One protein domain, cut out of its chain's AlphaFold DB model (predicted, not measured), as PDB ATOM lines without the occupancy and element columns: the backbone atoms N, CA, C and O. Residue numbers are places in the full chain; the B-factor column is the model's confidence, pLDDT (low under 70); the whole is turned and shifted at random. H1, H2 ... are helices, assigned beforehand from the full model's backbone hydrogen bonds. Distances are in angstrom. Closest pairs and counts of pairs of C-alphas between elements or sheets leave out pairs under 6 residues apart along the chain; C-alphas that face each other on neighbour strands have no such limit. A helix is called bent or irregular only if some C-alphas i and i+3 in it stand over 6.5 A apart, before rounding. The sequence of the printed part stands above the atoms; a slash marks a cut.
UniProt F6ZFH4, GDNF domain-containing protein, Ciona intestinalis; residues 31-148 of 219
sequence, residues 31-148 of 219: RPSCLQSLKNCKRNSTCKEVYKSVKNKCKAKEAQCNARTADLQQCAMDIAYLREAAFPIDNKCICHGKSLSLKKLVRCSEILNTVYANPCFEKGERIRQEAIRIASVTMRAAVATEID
ATOM      1  N   ARG A  31      32.121  -5.891   3.849       73.94
ATOM      2  CA  ARG A  31      32.602  -4.548   3.526       73.94
ATOM      3  C   ARG A  31      31.775  -3.895   2.421       73.94
ATOM      4  O   ARG A  31      31.406  -4.550   1.444       73.94
ATOM      5  N   PRO A  32      31.509  -2.580   2.515       77.44
ATOM      6  CA  PRO A  32      30.865  -1.860   1.428       77.44
ATOM      7  C   PRO A  32      31.778  -1.820   0.196       77.44
ATOM      8  O   PRO A  32      33.005  -1.711   0.299       77.44
ATOM      9  N   SER A  33      31.176  -1.850  -0.995       82.69
ATOM     10  CA  SER A  33      31.928  -1.571  -2.219       82.69
ATOM     11  C   SER A  33      32.381  -0.110  -2.255       82.69
ATOM     12  O   SER A  33      31.695   0.765  -1.721       82.69
ATOM     13  N   CYS A  34      33.491   0.201  -2.930       87.12
ATOM     14  CA  CYS A  34      33.945   1.597  -3.014       87.12
ATOM     15  C   CYS A  34      32.942   2.505  -3.739       87.12
ATOM     16  O   CYS A  34      32.855   3.695  -3.439       87.12
ATOM     17  N   LEU A  35      32.138   1.938  -4.645       86.69
ATOM     18  CA  LEU A  35      31.016   2.635  -5.274       86.69
ATOM     19  C   LEU A  35      29.943   3.012  -4.245       86.69
ATOM     20  O   LEU A  35      29.476   4.151  -4.244       86.69
ATOM     21  N   GLN A  36      29.590   2.092  -3.343       85.00
ATOM     22  CA  GLN A  36      28.619   2.355  -2.281       85.00
ATOM     23  C   GLN A  36      29.150   3.378  -1.269       85.00
ATOM     24  O   GLN A  36      28.427   4.299  -0.889       85.00
ATOM     25  N   SER A  37      30.423   3.275  -0.876       88.25
ATOM     26  CA  SER A  37      31.076   4.276  -0.023       88.25
ATOM     27  C   SER A  37      31.058   5.664  -0.665       88.25
ATOM     28  O   SER A  37      30.694   6.640  -0.010       88.25
ATOM     29  N   LEU A  38      31.348   5.766  -1.969       88.12
ATOM     30  CA  LEU A  38      31.262   7.036  -2.688       88.12
ATOM     31  C   LEU A  38      29.819   7.555  -2.781       88.12
ATOM     32  O   LEU A  38      29.589   8.755  -2.633       88.12
ATOM     33  N   LYS A  39      28.833   6.677  -2.996       86.56
ATOM     34  CA  LYS A  39      27.408   7.045  -2.989       86.56
ATOM     35  C   LYS A  39      26.997   7.649  -1.644       86.56
ATOM     36  O   LYS A  39      26.342   8.687  -1.619       86.56
ATOM     37  N   ASN A  40      27.434   7.054  -0.538       85.31
ATOM     38  CA  ASN A  40      27.193   7.592   0.799       85.31
ATOM     39  C   ASN A  40      27.921   8.924   1.016       85.31
ATOM     40  O   ASN A  40      27.304   9.887   1.467       85.31
ATOM     41  N   CYS A  41      29.190   9.014   0.608       88.75
ATOM     42  CA  CYS A  41      29.979  10.244   0.666       88.75
ATOM     43  C   CYS A  41      29.285  11.408  -0.055       88.75
ATOM     44  O   CYS A  41      29.209  12.506   0.479       88.75
ATOM     45  N   LYS A  42      28.680  11.172  -1.224       86.12
ATOM     46  CA  LYS A  42      27.954  12.212  -1.975       86.12
ATOM     47  C   LYS A  42      26.754  12.813  -1.254       86.12
ATOM     48  O   LYS A  42      26.399  13.951  -1.555       86.12
ATOM     49  N   ARG A  43      26.102  12.052  -0.369       88.06
ATOM     50  CA  ARG A  43      24.961  12.541   0.421       88.06
ATOM     51  C   ARG A  43      25.407  13.546   1.486       88.06
ATOM     52  O   ARG A  43      24.588  14.322   1.962       88.06
ATOM     53  N   ASN A  44      26.696  13.556   1.827       90.12
ATOM     54  CA  ASN A  44      27.319  14.533   2.706       90.12
ATOM     55  C   ASN A  44      28.027  15.613   1.863       90.12
ATOM     56  O   ASN A  44      28.916  15.310   1.066       90.12
ATOM     57  N   SER A  45      27.638  16.882   2.026       89.38
ATOM     58  CA  SER A  45      28.193  18.000   1.244       89.38
ATOM     59  C   SER A  45      29.705  18.147   1.426       89.38
ATOM     60  O   SER A  45      30.421  18.302   0.438       89.38
ATOM     61  N   THR A  46      30.200  18.022   2.658       91.75
ATOM     62  CA  THR A  46      31.629  18.090   2.975       91.75
ATOM     63  C   THR A  46      32.391  16.963   2.291       91.75
ATOM     64  O   THR A  46      33.336  17.224   1.553       91.75
ATOM     65  N   CYS A  47      31.945  15.714   2.445       91.88
ATOM     66  CA  CYS A  47      32.619  14.572   1.827       91.88
ATOM     67  C   CYS A  47      32.630  14.669   0.295       91.88
ATOM     68  O   CYS A  47      33.657  14.415  -0.336       91.88
ATOM     69  N   LYS A  48      31.524  15.116  -0.311       91.62
ATOM     70  CA  LYS A  48      31.433  15.362  -1.756       91.62
ATOM     71  C   LYS A  48      32.470  16.378  -2.241       91.62
ATOM     72  O   LYS A  48      33.133  16.126  -3.249       91.62
ATOM     73  N   GLU A  49      32.596  17.518  -1.566       93.31
ATOM     74  CA  GLU A  49      33.528  18.573  -1.974       93.31
ATOM     75  C   GLU A  49      34.987  18.185  -1.714       93.31
ATOM     76  O   GLU A  49      35.835  18.403  -2.579       93.31
ATOM     77  N   VAL A  50      35.273  17.498  -0.604       93.50
ATOM     78  CA  VAL A  50      36.610  16.946  -0.337       93.50
ATOM     79  C   VAL A  50      36.990  15.917  -1.405       93.50
ATOM     80  O   VAL A  50      38.075  15.990  -1.980       93.50
ATOM     81  N   TYR A  51      36.086  15.004  -1.770       92.94
ATOM     82  CA  TYR A  51      36.352  14.022  -2.825       92.94
ATOM     83  C   TYR A  51      36.661  14.685  -4.177       92.94
ATOM     84  O   TYR A  51      37.603  14.289  -4.870       92.94
ATOM     85  N   LYS A  52      35.914  15.733  -4.549       92.12
ATOM     86  CA  LYS A  52      36.210  16.532  -5.749       92.12
ATOM     87  C   LYS A  52      37.562  17.241  -5.653       92.12
ATOM     88  O   LYS A  52      38.295  17.263  -6.641       92.12
ATOM     89  N   SER A  53      37.895  17.810  -4.493       91.44
ATOM     90  CA  SER A  53      39.189  18.456  -4.242       91.44
ATOM     91  C   SER A  53      40.336  17.479  -4.502       91.44
ATOM     92  O   SER A  53      41.203  17.767  -5.331       91.44
ATOM     93  N   VAL A  54      40.275  16.275  -3.920       92.06
ATOM     94  CA  VAL A  54      41.286  15.226  -4.130       92.06
ATOM     95  C   VAL A  54      41.410  14.861  -5.604       92.06
ATOM     96  O   VAL A  54      42.508  14.851  -6.157       92.06
ATOM     97  N   LYS A  55      40.286  14.618  -6.277       89.38
ATOM     98  CA  LYS A  55      40.282  14.266  -7.698       89.38
ATOM     99  C   LYS A  55      40.926  15.348  -8.580       89.38
ATOM    100  O   LYS A  55      41.669  15.035  -9.512       89.38
ATOM    101  N   ASN A  56      40.639  16.618  -8.301       88.62
ATOM    102  CA  ASN A  56      41.009  17.722  -9.185       88.62
ATOM    103  C   ASN A  56      42.395  18.294  -8.888       88.62
ATOM    104  O   ASN A  56      43.106  18.672  -9.821       88.62
ATOM    105  N   LYS A  57      42.783  18.353  -7.612       87.38
ATOM    106  CA  LYS A  57      44.028  18.984  -7.154       87.38
ATOM    107  C   LYS A  57      45.111  17.965  -6.817       87.38
ATOM    108  O   LYS A  57      46.283  18.219  -7.073       87.38
ATOM    109  N   CYS A  58      44.733  16.779  -6.344       89.75
ATOM    110  CA  CYS A  58      45.658  15.737  -5.891       89.75
ATOM    111  C   CYS A  58      45.882  14.677  -6.972       89.75
ATOM    112  O   CYS A  58      45.812  13.471  -6.719       89.75
ATOM    113  N   LYS A  59      46.113  15.142  -8.207       82.38
ATOM    114  CA  LYS A  59      46.239  14.279  -9.382       82.38
ATOM    115  C   LYS A  59      47.528  13.468  -9.324       82.38
ATOM    116  O   LYS A  59      48.627  14.015  -9.225       82.38
ATOM    117  N   ALA A  60      47.379  12.160  -9.485       81.06
ATOM    118  CA  ALA A  60      48.479  11.238  -9.691       81.06
ATOM    119  C   ALA A  60      48.509  10.782 -11.153       81.06
ATOM    120  O   ALA A  60      47.469  10.473 -11.731       81.06
ATOM    121  N   LYS A  61      49.697  10.741 -11.756       78.06
ATOM    122  CA  LYS A  61      49.924  10.158 -13.086       78.06
ATOM    123  C   LYS A  61      51.104   9.209 -12.962       78.06
ATOM    124  O   LYS A  61      52.095   9.590 -12.351       78.06
ATOM    125  N   GLU A  62      50.988   7.998 -13.506       75.38
ATOM    126  CA  GLU A  62      52.096   7.023 -13.548       75.38
ATOM    127  C   GLU A  62      52.754   6.798 -12.168       75.38
ATOM    128  O   GLU A  62      53.971   6.805 -12.031       75.38
ATOM    129  N   ALA A  63      51.934   6.648 -11.118       74.75
ATOM    130  CA  ALA A  63      52.370   6.491  -9.723       74.75
ATOM    131  C   ALA A  63      53.157   7.677  -9.119       74.75
ATOM    132  O   ALA A  63      53.660   7.580  -8.001       74.75
ATOM    133  N   GLN A  64      53.205   8.829  -9.793       81.62
ATOM    134  CA  GLN A  64      53.800  10.060  -9.275       81.62
ATOM    135  C   GLN A  64      52.734  11.104  -8.945       81.62
ATOM    136  O   GLN A  64      51.728  11.247  -9.645       81.62
ATOM    137  N   CYS A  65      52.965  11.859  -7.869       85.75
ATOM    138  CA  CYS A  65      52.113  12.986  -7.510       85.75
ATOM    139  C   CYS A  65      52.425  14.212  -8.378       85.75
ATOM    140  O   CYS A  65      53.536  14.741  -8.312       85.75
ATOM    141  N   ASN A  66      51.419  14.704  -9.108       84.88
ATOM    142  CA  ASN A  66      51.498  15.897  -9.962       84.88
ATOM    143  C   ASN A  66      50.739  17.104  -9.390       84.88
ATOM    144  O   ASN A  66      50.503  18.081 -10.101       84.88
ATOM    145  N   ALA A  67      50.331  17.044  -8.122       85.31
ATOM    146  CA  ALA A  67      49.768  18.197  -7.430       85.31
ATOM    147  C   ALA A  67      50.812  19.319  -7.311       85.31
ATOM    148  O   ALA A  67      52.013  19.056  -7.170       85.31
ATOM    149  N   ARG A  68      50.358  20.577  -7.337       84.81
ATOM    150  CA  ARG A  68      51.237  21.723  -7.073       84.81
ATOM    151  C   ARG A  68      51.748  21.631  -5.641       84.81
ATOM    152  O   ARG A  68      51.010  21.217  -4.753       84.81
ATOM    153  N   THR A  69      52.977  22.080  -5.393       81.44
ATOM    154  CA  THR A  69      53.578  22.027  -4.050       81.44
ATOM    155  C   THR A  69      52.706  22.698  -2.987       81.44
ATOM    156  O   THR A  69      52.561  22.153  -1.898       81.44
ATOM    157  N   ALA A  70      52.069  23.822  -3.332       82.44
ATOM    158  CA  ALA A  70      51.152  24.546  -2.451       82.44
ATOM    159  C   ALA A  70      49.906  23.733  -2.045       82.44
ATOM    160  O   ALA A  70      49.359  23.954  -0.971       82.44
ATOM    161  N   ASP A  71      49.479  22.775  -2.872       86.81
ATOM    162  CA  ASP A  71      48.289  21.957  -2.623       86.81
ATOM    163  C   ASP A  71      48.620  20.652  -1.872       86.81
ATOM    164  O   ASP A  71      47.716  19.972  -1.395       86.81
ATOM    165  N   LEU A  72      49.902  20.274  -1.749       87.00
ATOM    166  CA  LEU A  72      50.302  18.957  -1.233       87.00
ATOM    167  C   LEU A  72      49.853  18.711   0.210       87.00
ATOM    168  O   LEU A  72      49.383  17.617   0.518       87.00
ATOM    169  N   GLN A  73      49.970  19.711   1.084       86.69
ATOM    170  CA  GLN A  73      49.526  19.579   2.473       86.69
ATOM    171  C   GLN A  73      48.007  19.380   2.549       86.69
ATOM    172  O   GLN A  73      47.543  18.462   3.224       86.69
ATOM    173  N   GLN A  74      47.241  20.180   1.798       90.19
ATOM    174  CA  GLN A  74      45.787  20.041   1.736       90.19
ATOM    175  C   GLN A  74      45.382  18.684   1.149       90.19
ATOM    176  O   GLN A  74      44.463  18.049   1.648       90.19
ATOM    177  N   CYS A  75      46.113  18.188   0.150       91.50
ATOM    178  CA  CYS A  75      45.891  16.863  -0.414       91.50
ATOM    179  C   CYS A  75      46.023  15.739   0.613       91.50
ATOM    180  O   CYS A  75      45.220  14.807   0.599       91.50
ATOM    181  N   ALA A  76      47.015  15.812   1.504       91.50
ATOM    182  CA  ALA A  76      47.162  14.826   2.569       91.50
ATOM    183  C   ALA A  76      45.973  14.868   3.538       91.50
ATOM    184  O   ALA A  76      45.404  13.822   3.847       91.50
ATOM    185  N   MET A  77      45.558  16.071   3.947       91.06
ATOM    186  CA  MET A  77      44.424  16.276   4.852       91.06
ATOM    187  C   MET A  77      43.100  15.806   4.244       91.06
ATOM    188  O   MET A  77      42.349  15.083   4.892       91.06
ATOM    189  N   ASP A  78      42.839  16.155   2.986       93.94
ATOM    190  CA  ASP A  78      41.625  15.762   2.274       93.94
ATOM    191  C   ASP A  78      41.544  14.231   2.121       93.94
ATOM    192  O   ASP A  78      40.496  13.625   2.346       93.94
ATOM    193  N   ILE A  79      42.661  13.573   1.785       92.12
ATOM    194  CA  ILE A  79      42.719  12.108   1.675       92.12
ATOM    195  C   ILE A  79      42.561  11.440   3.049       92.12
ATOM    196  O   ILE A  79      41.852  10.436   3.144       92.12
ATOM    197  N   ALA A  80      43.178  11.980   4.105       91.00
ATOM    198  CA  ALA A  80      42.999  11.492   5.474       91.00
ATOM    199  C   ALA A  80      41.530  11.594   5.912       91.00
ATOM    200  O   ALA A  80      40.952  10.602   6.347       91.00
ATOM    201  N   TYR A  81      40.892  12.743   5.674       91.50
ATOM    202  CA  TYR A  81      39.475  12.943   5.966       91.50
ATOM    203  C   TYR A  81      38.593  11.915   5.254       91.50
ATOM    204  O   TYR A  81      37.725  11.305   5.874       91.50
ATOM    205  N   LEU A  82      38.812  11.675   3.955       91.12
ATOM    206  CA  LEU A  82      38.036  10.672   3.217       91.12
ATOM    207  C   LEU A  82      38.206   9.277   3.820       91.12
ATOM    208  O   LEU A  82      37.222   8.540   3.937       91.12
ATOM    209  N   ARG A  83      39.435   8.933   4.217       90.12
ATOM    210  CA  ARG A  83      39.766   7.656   4.853       90.12
ATOM    211  C   ARG A  83      39.119   7.479   6.223       90.12
ATOM    212  O   ARG A  83      38.825   6.356   6.597       90.12
ATOM    213  N   GLU A  84      38.866   8.547   6.962       86.12
ATOM    214  CA  GLU A  84      38.198   8.465   8.265       86.12
ATOM    215  C   GLU A  84      36.671   8.502   8.126       86.12
ATOM    216  O   GLU A  84      35.962   7.711   8.744       86.12
ATOM    217  N   ALA A  85      36.151   9.392   7.277       82.38
ATOM    218  CA  ALA A  85      34.726   9.706   7.227       82.38
ATOM    219  C   ALA A  85      33.896   8.739   6.368       82.38
ATOM    220  O   ALA A  85      32.733   8.483   6.676       82.38
ATOM    221  N   ALA A  86      34.449   8.242   5.257       80.25
ATOM    222  CA  ALA A  86      33.677   7.480   4.265       80.25
ATOM    223  C   ALA A  86      34.374   6.209   3.756       80.25
ATOM    224  O   ALA A  86      33.717   5.323   3.197       80.25
ATOM    225  N   PHE A  87      35.688   6.111   3.947       83.75
ATOM    226  CA  PHE A  87      36.538   5.053   3.410       83.75
ATOM    227  C   PHE A  87      37.496   4.508   4.493       83.75
ATOM    228  O   PHE A  87      38.710   4.643   4.336       83.75
ATOM    229  N   PRO A  88      36.969   3.909   5.584       71.62
ATOM    230  CA  PRO A  88      37.753   3.481   6.748       71.62
ATOM    231  C   PRO A  88      38.981   2.644   6.369       71.62
ATOM    232  O   PRO A  88      38.871   1.651   5.648       71.62
ATOM    233  N   ILE A  89      40.148   3.033   6.895       62.84
ATOM    234  CA  ILE A  89      41.456   2.402   6.623       62.84
ATOM    235  C   ILE A  89      41.460   0.926   7.029       62.84
ATOM    236  O   ILE A  89      41.906   0.080   6.251       62.84
ATOM    237  N   ASP A  90      40.910   0.626   8.207       60.56
ATOM    238  CA  ASP A  90      40.848  -0.726   8.776       60.56
ATOM    239  C   ASP A  90      39.893  -1.642   8.005       60.56
ATOM    240  O   ASP A  90      39.952  -2.864   8.118       60.56
ATOM    241  N   ASN A  91      39.025  -1.051   7.178       65.44
ATOM    242  CA  ASN A  91      37.995  -1.760   6.446       65.44
ATOM    243  C   ASN A  91      37.897  -1.250   5.007       65.44
ATOM    244  O   ASN A  91      36.830  -0.820   4.557       65.44
ATOM    245  N   LYS A  92      39.038  -1.287   4.292       74.44
ATOM    246  CA  LYS A  92      39.132  -0.842   2.894       74.44
ATOM    247  C   LYS A  92      37.940  -1.362   2.099       74.44
ATOM    248  O   LYS A  92      37.684  -2.568   2.086       74.44
ATOM    249  N   CYS A  93      37.246  -0.447   1.432       81.00
ATOM    250  CA  CYS A  93      36.135  -0.793   0.559       81.00
ATOM    251  C   CYS A  93      36.592  -1.744  -0.558       81.00
ATOM    252  O   CYS A  93      37.752  -1.728  -0.977       81.00
ATOM    253  N   ILE A  94      35.668  -2.569  -1.045       83.50
ATOM    254  CA  ILE A  94      35.972  -3.630  -2.013       83.50
ATOM    255  C   ILE A  94      35.528  -3.275  -3.433       83.50
ATOM    256  O   ILE A  94      34.562  -2.541  -3.641       83.50
ATOM    257  N   CYS A  95      36.229  -3.830  -4.425       79.38
ATOM    258  CA  CYS A  95      35.902  -3.688  -5.849       79.38
ATOM    259  C   CYS A  95      35.628  -5.016  -6.559       79.38
ATOM    260  O   CYS A  95      35.602  -5.072  -7.788       79.38
ATOM    261  N   HIS A  96      35.390  -6.074  -5.786       68.50
ATOM    262  CA  HIS A  96      35.097  -7.414  -6.282       68.50
ATOM    263  C   HIS A  96      33.670  -7.814  -5.881       68.50
ATOM    264  O   HIS A  96      33.210  -7.486  -4.791       68.50
ATOM    265  N   GLY A  97      32.947  -8.478  -6.786       59.66
ATOM    266  CA  GLY A  97      31.561  -8.909  -6.585       59.66
ATOM    267  C   GLY A  97      30.941  -9.440  -7.881       59.66
ATOM    268  O   GLY A  97      31.307  -8.997  -8.968       59.66
ATOM    269  N   LYS A  98      30.001 -10.393  -7.783       47.03
ATOM    270  CA  LYS A  98      29.458 -11.185  -8.914       47.03
ATOM    271  C   LYS A  98      28.626 -10.408  -9.961       47.03
ATOM    272  O   LYS A  98      28.047 -11.033 -10.839       47.03
ATOM    273  N   SER A  99      28.553  -9.074  -9.914       54.22
ATOM    274  CA  SER A  99      27.694  -8.288 -10.825       54.22
ATOM    275  C   SER A  99      28.214  -6.870 -11.129       54.22
ATOM    276  O   SER A  99      27.451  -5.916 -11.298       54.22
ATOM    277  N   LEU A 100      29.537  -6.686 -11.168       63.75
ATOM    278  CA  LEU A 100      30.132  -5.424 -11.616       63.75
ATOM    279  C   LEU A 100      30.442  -5.531 -13.109       63.75
ATOM    280  O   LEU A 100      31.315  -6.294 -13.516       63.75
ATOM    281  N   SER A 101      29.738  -4.752 -13.935       77.25
ATOM    282  CA  SER A 101      30.151  -4.559 -15.328       77.25
ATOM    283  C   SER A 101      31.570  -3.981 -15.375       77.25
ATOM    284  O   SER A 101      32.003  -3.314 -14.430       77.25
ATOM    285  N   LEU A 102      32.291  -4.185 -16.483       78.88
ATOM    286  CA  LEU A 102      33.666  -3.686 -16.647       78.88
ATOM    287  C   LEU A 102      33.781  -2.191 -16.297       78.88
ATOM    288  O   LEU A 102      34.698  -1.781 -15.593       78.88
ATOM    289  N   LYS A 103      32.786  -1.389 -16.698       79.69
ATOM    290  CA  LYS A 103      32.694   0.040 -16.367       79.69
ATOM    291  C   LYS A 103      32.613   0.294 -14.856       79.69
ATOM    292  O   LYS A 103      33.326   1.154 -14.343       79.69
ATOM    293  N   LYS A 104      31.771  -0.453 -14.131       80.06
ATOM    294  CA  LYS A 104      31.651  -0.337 -12.667       80.06
ATOM    295  C   LYS A 104      32.952  -0.739 -11.970       80.06
ATOM    296  O   LYS A 104      33.352  -0.092 -11.006       80.06
ATOM    297  N   LEU A 105      33.634  -1.764 -12.481       82.19
ATOM    298  CA  LEU A 105      34.909  -2.229 -11.940       82.19
ATOM    299  C   LEU A 105      36.024  -1.188 -12.126       82.19
ATOM    300  O   LEU A 105      36.731  -0.886 -11.166       82.19
ATOM    301  N   VAL A 106      36.119  -0.571 -13.310       84.75
ATOM    302  CA  VAL A 106      37.058   0.535 -13.575       84.75
ATOM    303  C   VAL A 106      36.799   1.704 -12.624       84.75
ATOM    304  O   VAL A 106      37.720   2.141 -11.941       84.75
ATOM    305  N   ARG A 107      35.544   2.156 -12.487       84.50
ATOM    306  CA  ARG A 107      35.191   3.238 -11.548       84.50
ATOM    307  C   ARG A 107      35.530   2.904 -10.107       84.50
ATOM    308  O   ARG A 107      36.043   3.749  -9.383       84.50
ATOM    309  N   CYS A 108      35.262   1.675  -9.687       85.69
ATOM    310  CA  CYS A 108      35.607   1.240  -8.346       85.69
ATOM    311  C   CYS A 108      37.125   1.291  -8.114       85.69
ATOM    312  O   CYS A 108      37.574   1.837  -7.106       85.69
ATOM    313  N   SER A 109      37.913   0.792  -9.071       85.12
ATOM    314  CA  SER A 109      39.377   0.844  -9.009       85.12
ATOM    315  C   SER A 109      39.903   2.282  -8.977       85.12
ATOM    316  O   SER A 109      40.786   2.587  -8.179       85.12
ATOM    317  N   GLU A 110      39.323   3.197  -9.761       87.56
ATOM    318  CA  GLU A 110      39.675   4.621  -9.715       87.56
ATOM    319  C   GLU A 110      39.436   5.235  -8.326       87.56
ATOM    320  O   GLU A 110      40.281   5.987  -7.841       87.56
ATOM    321  N   ILE A 111      38.326   4.898  -7.656       89.25
ATOM    322  CA  ILE A 111      38.036   5.359  -6.285       89.25
ATOM    323  C   ILE A 111      39.085   4.819  -5.314       89.25
ATOM    324  O   ILE A 111      39.659   5.575  -4.529       89.25
ATOM    325  N   LEU A 112      39.366   3.517  -5.394       87.44
ATOM    326  CA  LEU A 112      40.340   2.853  -4.534       87.44
ATOM    327  C   LEU A 112      41.730   3.484  -4.696       87.44
ATOM    328  O   LEU A 112      42.388   3.799  -3.704       87.44
ATOM    329  N   ASN A 113      42.134   3.764  -5.935       87.44
ATOM    330  CA  ASN A 113      43.400   4.426  -6.232       87.44
ATOM    331  C   ASN A 113      43.427   5.883  -5.755       87.44
ATOM    332  O   ASN A 113      44.436   6.329  -5.217       87.44
ATOM    333  N   THR A 114      42.319   6.612  -5.893       89.31
ATOM    334  CA  THR A 114      42.207   8.015  -5.462       89.31
ATOM    335  C   THR A 114      42.328   8.160  -3.946       89.31
ATOM    336  O   THR A 114      42.954   9.107  -3.473       89.31
ATOM    337  N   VAL A 115      41.747   7.231  -3.182       89.69
ATOM    338  CA  VAL A 115      41.687   7.321  -1.716       89.69
ATOM    339  C   VAL A 115      42.855   6.597  -1.046       89.69
ATOM    340  O   VAL A 115      43.490   7.149  -0.147       89.69
ATOM    341  N   TYR A 116      43.191   5.375  -1.464       88.25
ATOM    342  CA  TYR A 116      44.174   4.543  -0.757       88.25
ATOM    343  C   TYR A 116      45.549   4.501  -1.420       88.25
ATOM    344  O   TYR A 116      46.542   4.459  -0.700       88.25
ATOM    345  N   ALA A 117      45.624   4.537  -2.752       87.62
ATOM    346  CA  ALA A 117      46.887   4.403  -3.490       87.62
ATOM    347  C   ALA A 117      47.392   5.726  -4.094       87.62
ATOM    348  O   ALA A 117      48.188   5.718  -5.032       87.62
ATOM    349  N   ASN A 118      46.926   6.871  -3.589       90.12
ATOM    350  CA  ASN A 118      47.303   8.165  -4.138       90.12
ATOM    351  C   ASN A 118      48.699   8.592  -3.631       90.12
ATOM    352  O   ASN A 118      48.842   8.891  -2.441       90.12
ATOM    353  N   PRO A 119      49.720   8.694  -4.507       88.56
ATOM    354  CA  PRO A 119      51.087   9.065  -4.129       88.56
ATOM    355  C   PRO A 119      51.207  10.491  -3.572       88.56
ATOM    356  O   PRO A 119      52.216  10.832  -2.954       88.56
ATOM    357  N   CYS A 120      50.204  11.351  -3.776       89.62
ATOM    358  CA  CYS A 120      50.191  12.684  -3.180       89.62
ATOM    359  C   CYS A 120      50.023  12.654  -1.660       89.62
ATOM    360  O   CYS A 120      50.473  13.588  -1.001       89.62
ATOM    361  N   PHE A 121      49.438  11.586  -1.105       91.06
ATOM    362  CA  PHE A 121      49.224  11.457   0.332       91.06
ATOM    363  C   PHE A 121      50.546  11.461   1.109       91.06
ATOM    364  O   PHE A 121      50.778  12.349   1.919       91.06
ATOM    365  N   GLU A 122      51.463  10.535   0.811       86.38
ATOM    366  CA  GLU A 122      52.744  10.428   1.530       86.38
ATOM    367  C   GLU A 122      53.646  11.649   1.332       86.38
ATOM    368  O   GLU A 122      54.402  12.041   2.224       86.38
ATOM    369  N   LYS A 123      53.603  12.255   0.141       85.56
ATOM    370  CA  LYS A 123      54.374  13.466  -0.152       85.56
ATOM    371  C   LYS A 123      53.845  14.658   0.648       85.56
ATOM    372  O   LYS A 123      54.639  15.399   1.221       85.56
ATOM    373  N   GLY A 124      52.526  14.826   0.697       86.12
ATOM    374  CA  GLY A 124      51.880  15.874   1.479       86.12
ATOM    375  C   GLY A 124      52.054  15.683   2.981       86.12
ATOM    376  O   GLY A 124      52.356  16.642   3.684       86.12
ATOM    377  N   GLU A 125      51.968  14.443   3.463       86.69
ATOM    378  CA  GLU A 125      52.134  14.130   4.881       86.69
ATOM    379  C   GLU A 125      53.555  14.428   5.372       86.69
ATOM    380  O   GLU A 125      53.731  15.007   6.442       86.69
ATOM    381  N   ARG A 126      54.580  14.158   4.550       85.69
ATOM    382  CA  ARG A 126      55.959  14.580   4.848       85.69
ATOM    383  C   ARG A 126      56.102  16.095   4.965       85.69
ATOM    384  O   ARG A 126      56.762  16.573   5.882       85.69
ATOM    385  N   ILE A 127      55.477  16.855   4.064       82.62
ATOM    386  CA  ILE A 127      55.491  18.326   4.123       82.62
ATOM    387  C   ILE A 127      54.780  18.818   5.387       82.62
ATOM    388  O   ILE A 127      55.289  19.707   6.064       82.62
ATOM    389  N   ARG A 128      53.644  18.207   5.741       79.50
ATOM    390  CA  ARG A 128      52.894  18.527   6.962       79.50
ATOM    391  C   ARG A 128      53.739  18.297   8.216       79.50
ATOM    392  O   ARG A 128      53.800  19.167   9.080       79.50
ATOM    393  N   GLN A 129      54.410  17.152   8.306       81.62
ATOM    394  CA  GLN A 129      55.281  16.821   9.435       81.62
ATOM    395  C   GLN A 129      56.473  17.775   9.538       81.62
ATOM    396  O   GLN A 129      56.797  18.227  10.635       81.62
ATOM    397  N   GLU A 130      57.087  18.141   8.412       79.75
ATOM    398  CA  GLU A 130      58.193  19.100   8.410       79.75
ATOM    399  C   GLU A 130      57.731  20.508   8.809       79.75
ATOM    400  O   GLU A 130      58.413  21.177   9.582       79.75
ATOM    401  N   ALA A 131      56.545  20.940   8.374       74.44
ATOM    402  CA  ALA A 131      55.959  22.209   8.804       74.44
ATOM    403  C   ALA A 131      55.717  22.245  10.325       74.44
ATOM    404  O   ALA A 131      56.066  23.227  10.979       74.44
ATOM    405  N   ILE A 132      55.193  21.157  10.905       74.69
ATOM    406  CA  ILE A 132      55.023  21.015  12.361       74.69
ATOM    407  C   ILE A 132      56.380  21.049  13.070       74.69
ATOM    408  O   ILE A 132      56.538  21.735  14.080       74.69
ATOM    409  N   ARG A 133      57.382  20.345  12.529       73.62
ATOM    410  CA  ARG A 133      58.741  20.335  13.080       73.62
ATOM    411  C   ARG A 133      59.331  21.743  13.102       73.62
ATOM    412  O   ARG A 133      59.805  22.173  14.151       73.62
ATOM    413  N   ILE A 134      59.254  22.477  11.993       71.50
ATOM    414  CA  ILE A 134      59.727  23.863  11.901       71.50
ATOM    415  C   ILE A 134      58.982  24.747  12.903       71.50
ATOM    416  O   ILE A 134      59.630  25.437  13.683       71.50
ATOM    417  N   ALA A 135      57.648  24.671  12.960       69.81
ATOM    418  CA  ALA A 135      56.853  25.438  13.917       69.81
ATOM    419  C   ALA A 135      57.275  25.162  15.372       69.81
ATOM    420  O   ALA A 135      57.433  26.096  16.156       69.81
ATOM    421  N   SER A 136      57.541  23.900  15.717       63.78
ATOM    422  CA  SER A 136      57.995  23.519  17.059       63.78
ATOM    423  C   SER A 136      59.380  24.080  17.409       63.78
ATOM    424  O   SER A 136      59.612  24.482  18.549       63.78
ATOM    425  N   VAL A 137      60.296  24.151  16.437       62.75
ATOM    426  CA  VAL A 137      61.629  24.747  16.622       62.75
ATOM    427  C   VAL A 137      61.515  26.263  16.765       62.75
ATOM    428  O   VAL A 137      62.142  26.827  17.657       62.75
ATOM    429  N   THR A 138      60.676  26.915  15.957       58.97
ATOM    430  CA  THR A 138      60.431  28.362  16.041       58.97
ATOM    431  C   THR A 138      59.809  28.755  17.379       58.97
ATOM    432  O   THR A 138      60.271  29.708  17.996       58.97
ATOM    433  N   MET A 139      58.823  28.000  17.879       52.84
ATOM    434  CA  MET A 139      58.250  28.241  19.210       52.84
ATOM    435  C   MET A 139      59.300  28.091  20.315       52.84
ATOM    436  O   MET A 139      59.377  28.930  21.205       52.84
ATOM    437  N   ARG A 140      60.156  27.064  20.246       54.34
ATOM    438  CA  ARG A 140      61.250  26.891  21.218       54.34
ATOM    439  C   ARG A 140      62.281  28.020  21.149       54.34
ATOM    440  O   ARG A 140      62.781  28.427  22.190       54.34
ATOM    441  N   ALA A 141      62.585  28.526  19.956       49.78
ATOM    442  CA  ALA A 141      63.489  29.659  19.777       49.78
ATOM    443  C   ALA A 141      62.892  30.965  20.329       49.78
ATOM    444  O   ALA A 141      63.601  31.694  21.011       49.78
ATOM    445  N   ALA A 142      61.596  31.215  20.108       50.94
ATOM    446  CA  ALA A 142      60.894  32.382  20.650       50.94
ATOM    447  C   ALA A 142      60.851  32.372  22.190       50.94
ATOM    448  O   ALA A 142      61.157  33.379  22.823       50.94
ATOM    449  N   VAL A 143      60.576  31.212  22.798       51.12
ATOM    450  CA  VAL A 143      60.607  31.048  24.263       51.12
ATOM    451  C   VAL A 143      62.024  31.231  24.818       51.12
ATOM    452  O   VAL A 143      62.194  31.832  25.872       51.12
ATOM    453  N   ALA A 144      63.057  30.756  24.115       48.25
ATOM    454  CA  ALA A 144      64.442  30.954  24.543       48.25
ATOM    455  C   ALA A 144      64.874  32.431  24.487       48.25
ATOM    456  O   ALA A 144      65.622  32.871  25.353       48.25
ATOM    457  N   THR A 145      64.379  33.210  23.518       46.47
ATOM    458  CA  THR A 145      64.662  34.653  23.428       46.47
ATOM    459  C   THR A 145      63.898  35.505  24.445       46.47
ATOM    460  O   THR A 145      64.351  36.597  24.759       46.47
ATOM    461  N   GLU A 146      62.778  35.023  24.994       44.12
ATOM    462  CA  GLU A 146      62.034  35.728  26.054       44.12
ATOM    463  C   GLU A 146      62.634  35.529  27.458       44.12
ATOM    464  O   GLU A 146      62.345  36.309  28.363       44.12
ATOM    465  N   ILE A 147      63.491  34.520  27.661       46.62
ATOM    466  CA  ILE A 147      64.132  34.259  28.964       46.62
ATOM    467  C   ILE A 147      65.376  35.149  29.184       46.62
ATOM    468  O   ILE A 147      65.783  35.337  30.329       46.62
ATOM    469  N   ASP A 148      65.934  35.756  28.129       39.28
ATOM    470  CA  ASP A 148      67.165  36.566  28.200       39.28
ATOM    471  C   ASP A 148      66.951  38.095  28.219       39.28
ATOM    472  O   ASP A 148      67.927  38.838  28.323       39.28
TER     473      ASP A 148
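Overview. This is residues 31 to 148 of the 219 residues of the protein "GDNF domain-containing protein" of Ciona intestinalis (UniProt F6ZFH4). A compact head of short crossed helices has one long helical arm: H4 and H5 follow each other nearly end to end along the longest axis, and the hairpin of H2 and H3 crosses near their junction, with H3 packed on the first part of H5. H1 crosses H4 on the head, while residues 132 to 148, of which 132 to 146 belong to H5, stick out free and make much of the length. The printed part has 118 residues with five named helices, in the order H1 to H5, and no named strand; its class is all helix. It is loose, with a radius of gyration of the C-alphas of 18.0 A, and spans 71 by 28 by 24 A.

Along the chain. H1 is residues 34 to 43, beginning at C-alpha 34 at (33.945, 1.597, -3.014). H2 is residues 45 to 57, 18.0 A from first to last C-alpha. H3 is residues 69 to 85, 25.2 A long, and irregular: C-alphas 70 and 73 are 7.2 A apart. H4 is residues 102 to 115, 20.2 A long. H5, residues 120 to 146, is the longest helix at 39.1 A, with C-alpha 120 at (50.191, 12.684, -3.180) and C-alpha 146 at (62.034, 35.728, 26.054).

Arrangement. H3 is the hub, touching H2, H4 and H5. H2 and H3 form a helical hairpin, at a steep tilt of 39 degrees, opposite ways; their closest C-alphas, of Val 50 and Asp 78, are 5.8 A apart. H3, with residues 72 to 79 alone, touches residues 120 to 128 of H5, about perpendicular at 72 degrees, only just past steep; the closest C-alphas, of Leu 72 and Gly 124, are 4.4 A apart. H3 and H4 only just touch, with 3 pairs of C-alphas within 8 A, the closest those of Ile 79 and Val 115 at 6.0 A. H1 touches H4, the closest C-alphas being those of Cys 34 and Cys 108, 5.6 A apart, at a steep tilt of 69 degrees, only just short of about perpendicular. H1 and H2 only just touch, with 3 pairs of C-alphas within 8 A, and only at the corner by their link; the closest C-alphas, of Lys 42 and Lys 48, are 4.7 A apart. The helix packing is mostly crossed: of the 4 pairs of helices that touch other than only at the corner or at their ends, 0 are at a shallow tilt. H1 and H5 are apart, as are H2 and H5. Every O i to N i+4 pair is within hydrogen-bond range in H2, H4 and H5; in H1 it is 5 of 6 and in H3 11 of 13.

Size, cuts and confidence. The C-alphas of Ser 99 and Asp 148 are the two farthest apart, at 71.4 A. Without residues 132 to 148 the body spans 45 by 29 by 23 A. The printed part has no cut. The links from H2 to H3, 11 residues, and from H3 to H4, 16 residues, are long; those from H1 to H2 and H4 to H5 are tight. Within the first long link, residues 60 to 61 pair antiparallel with residues 64 to 65. The mean pLDDT of the printed part is 79.8, and residues 89 to 91, 96 to 100 and 135 to 148 are under 70.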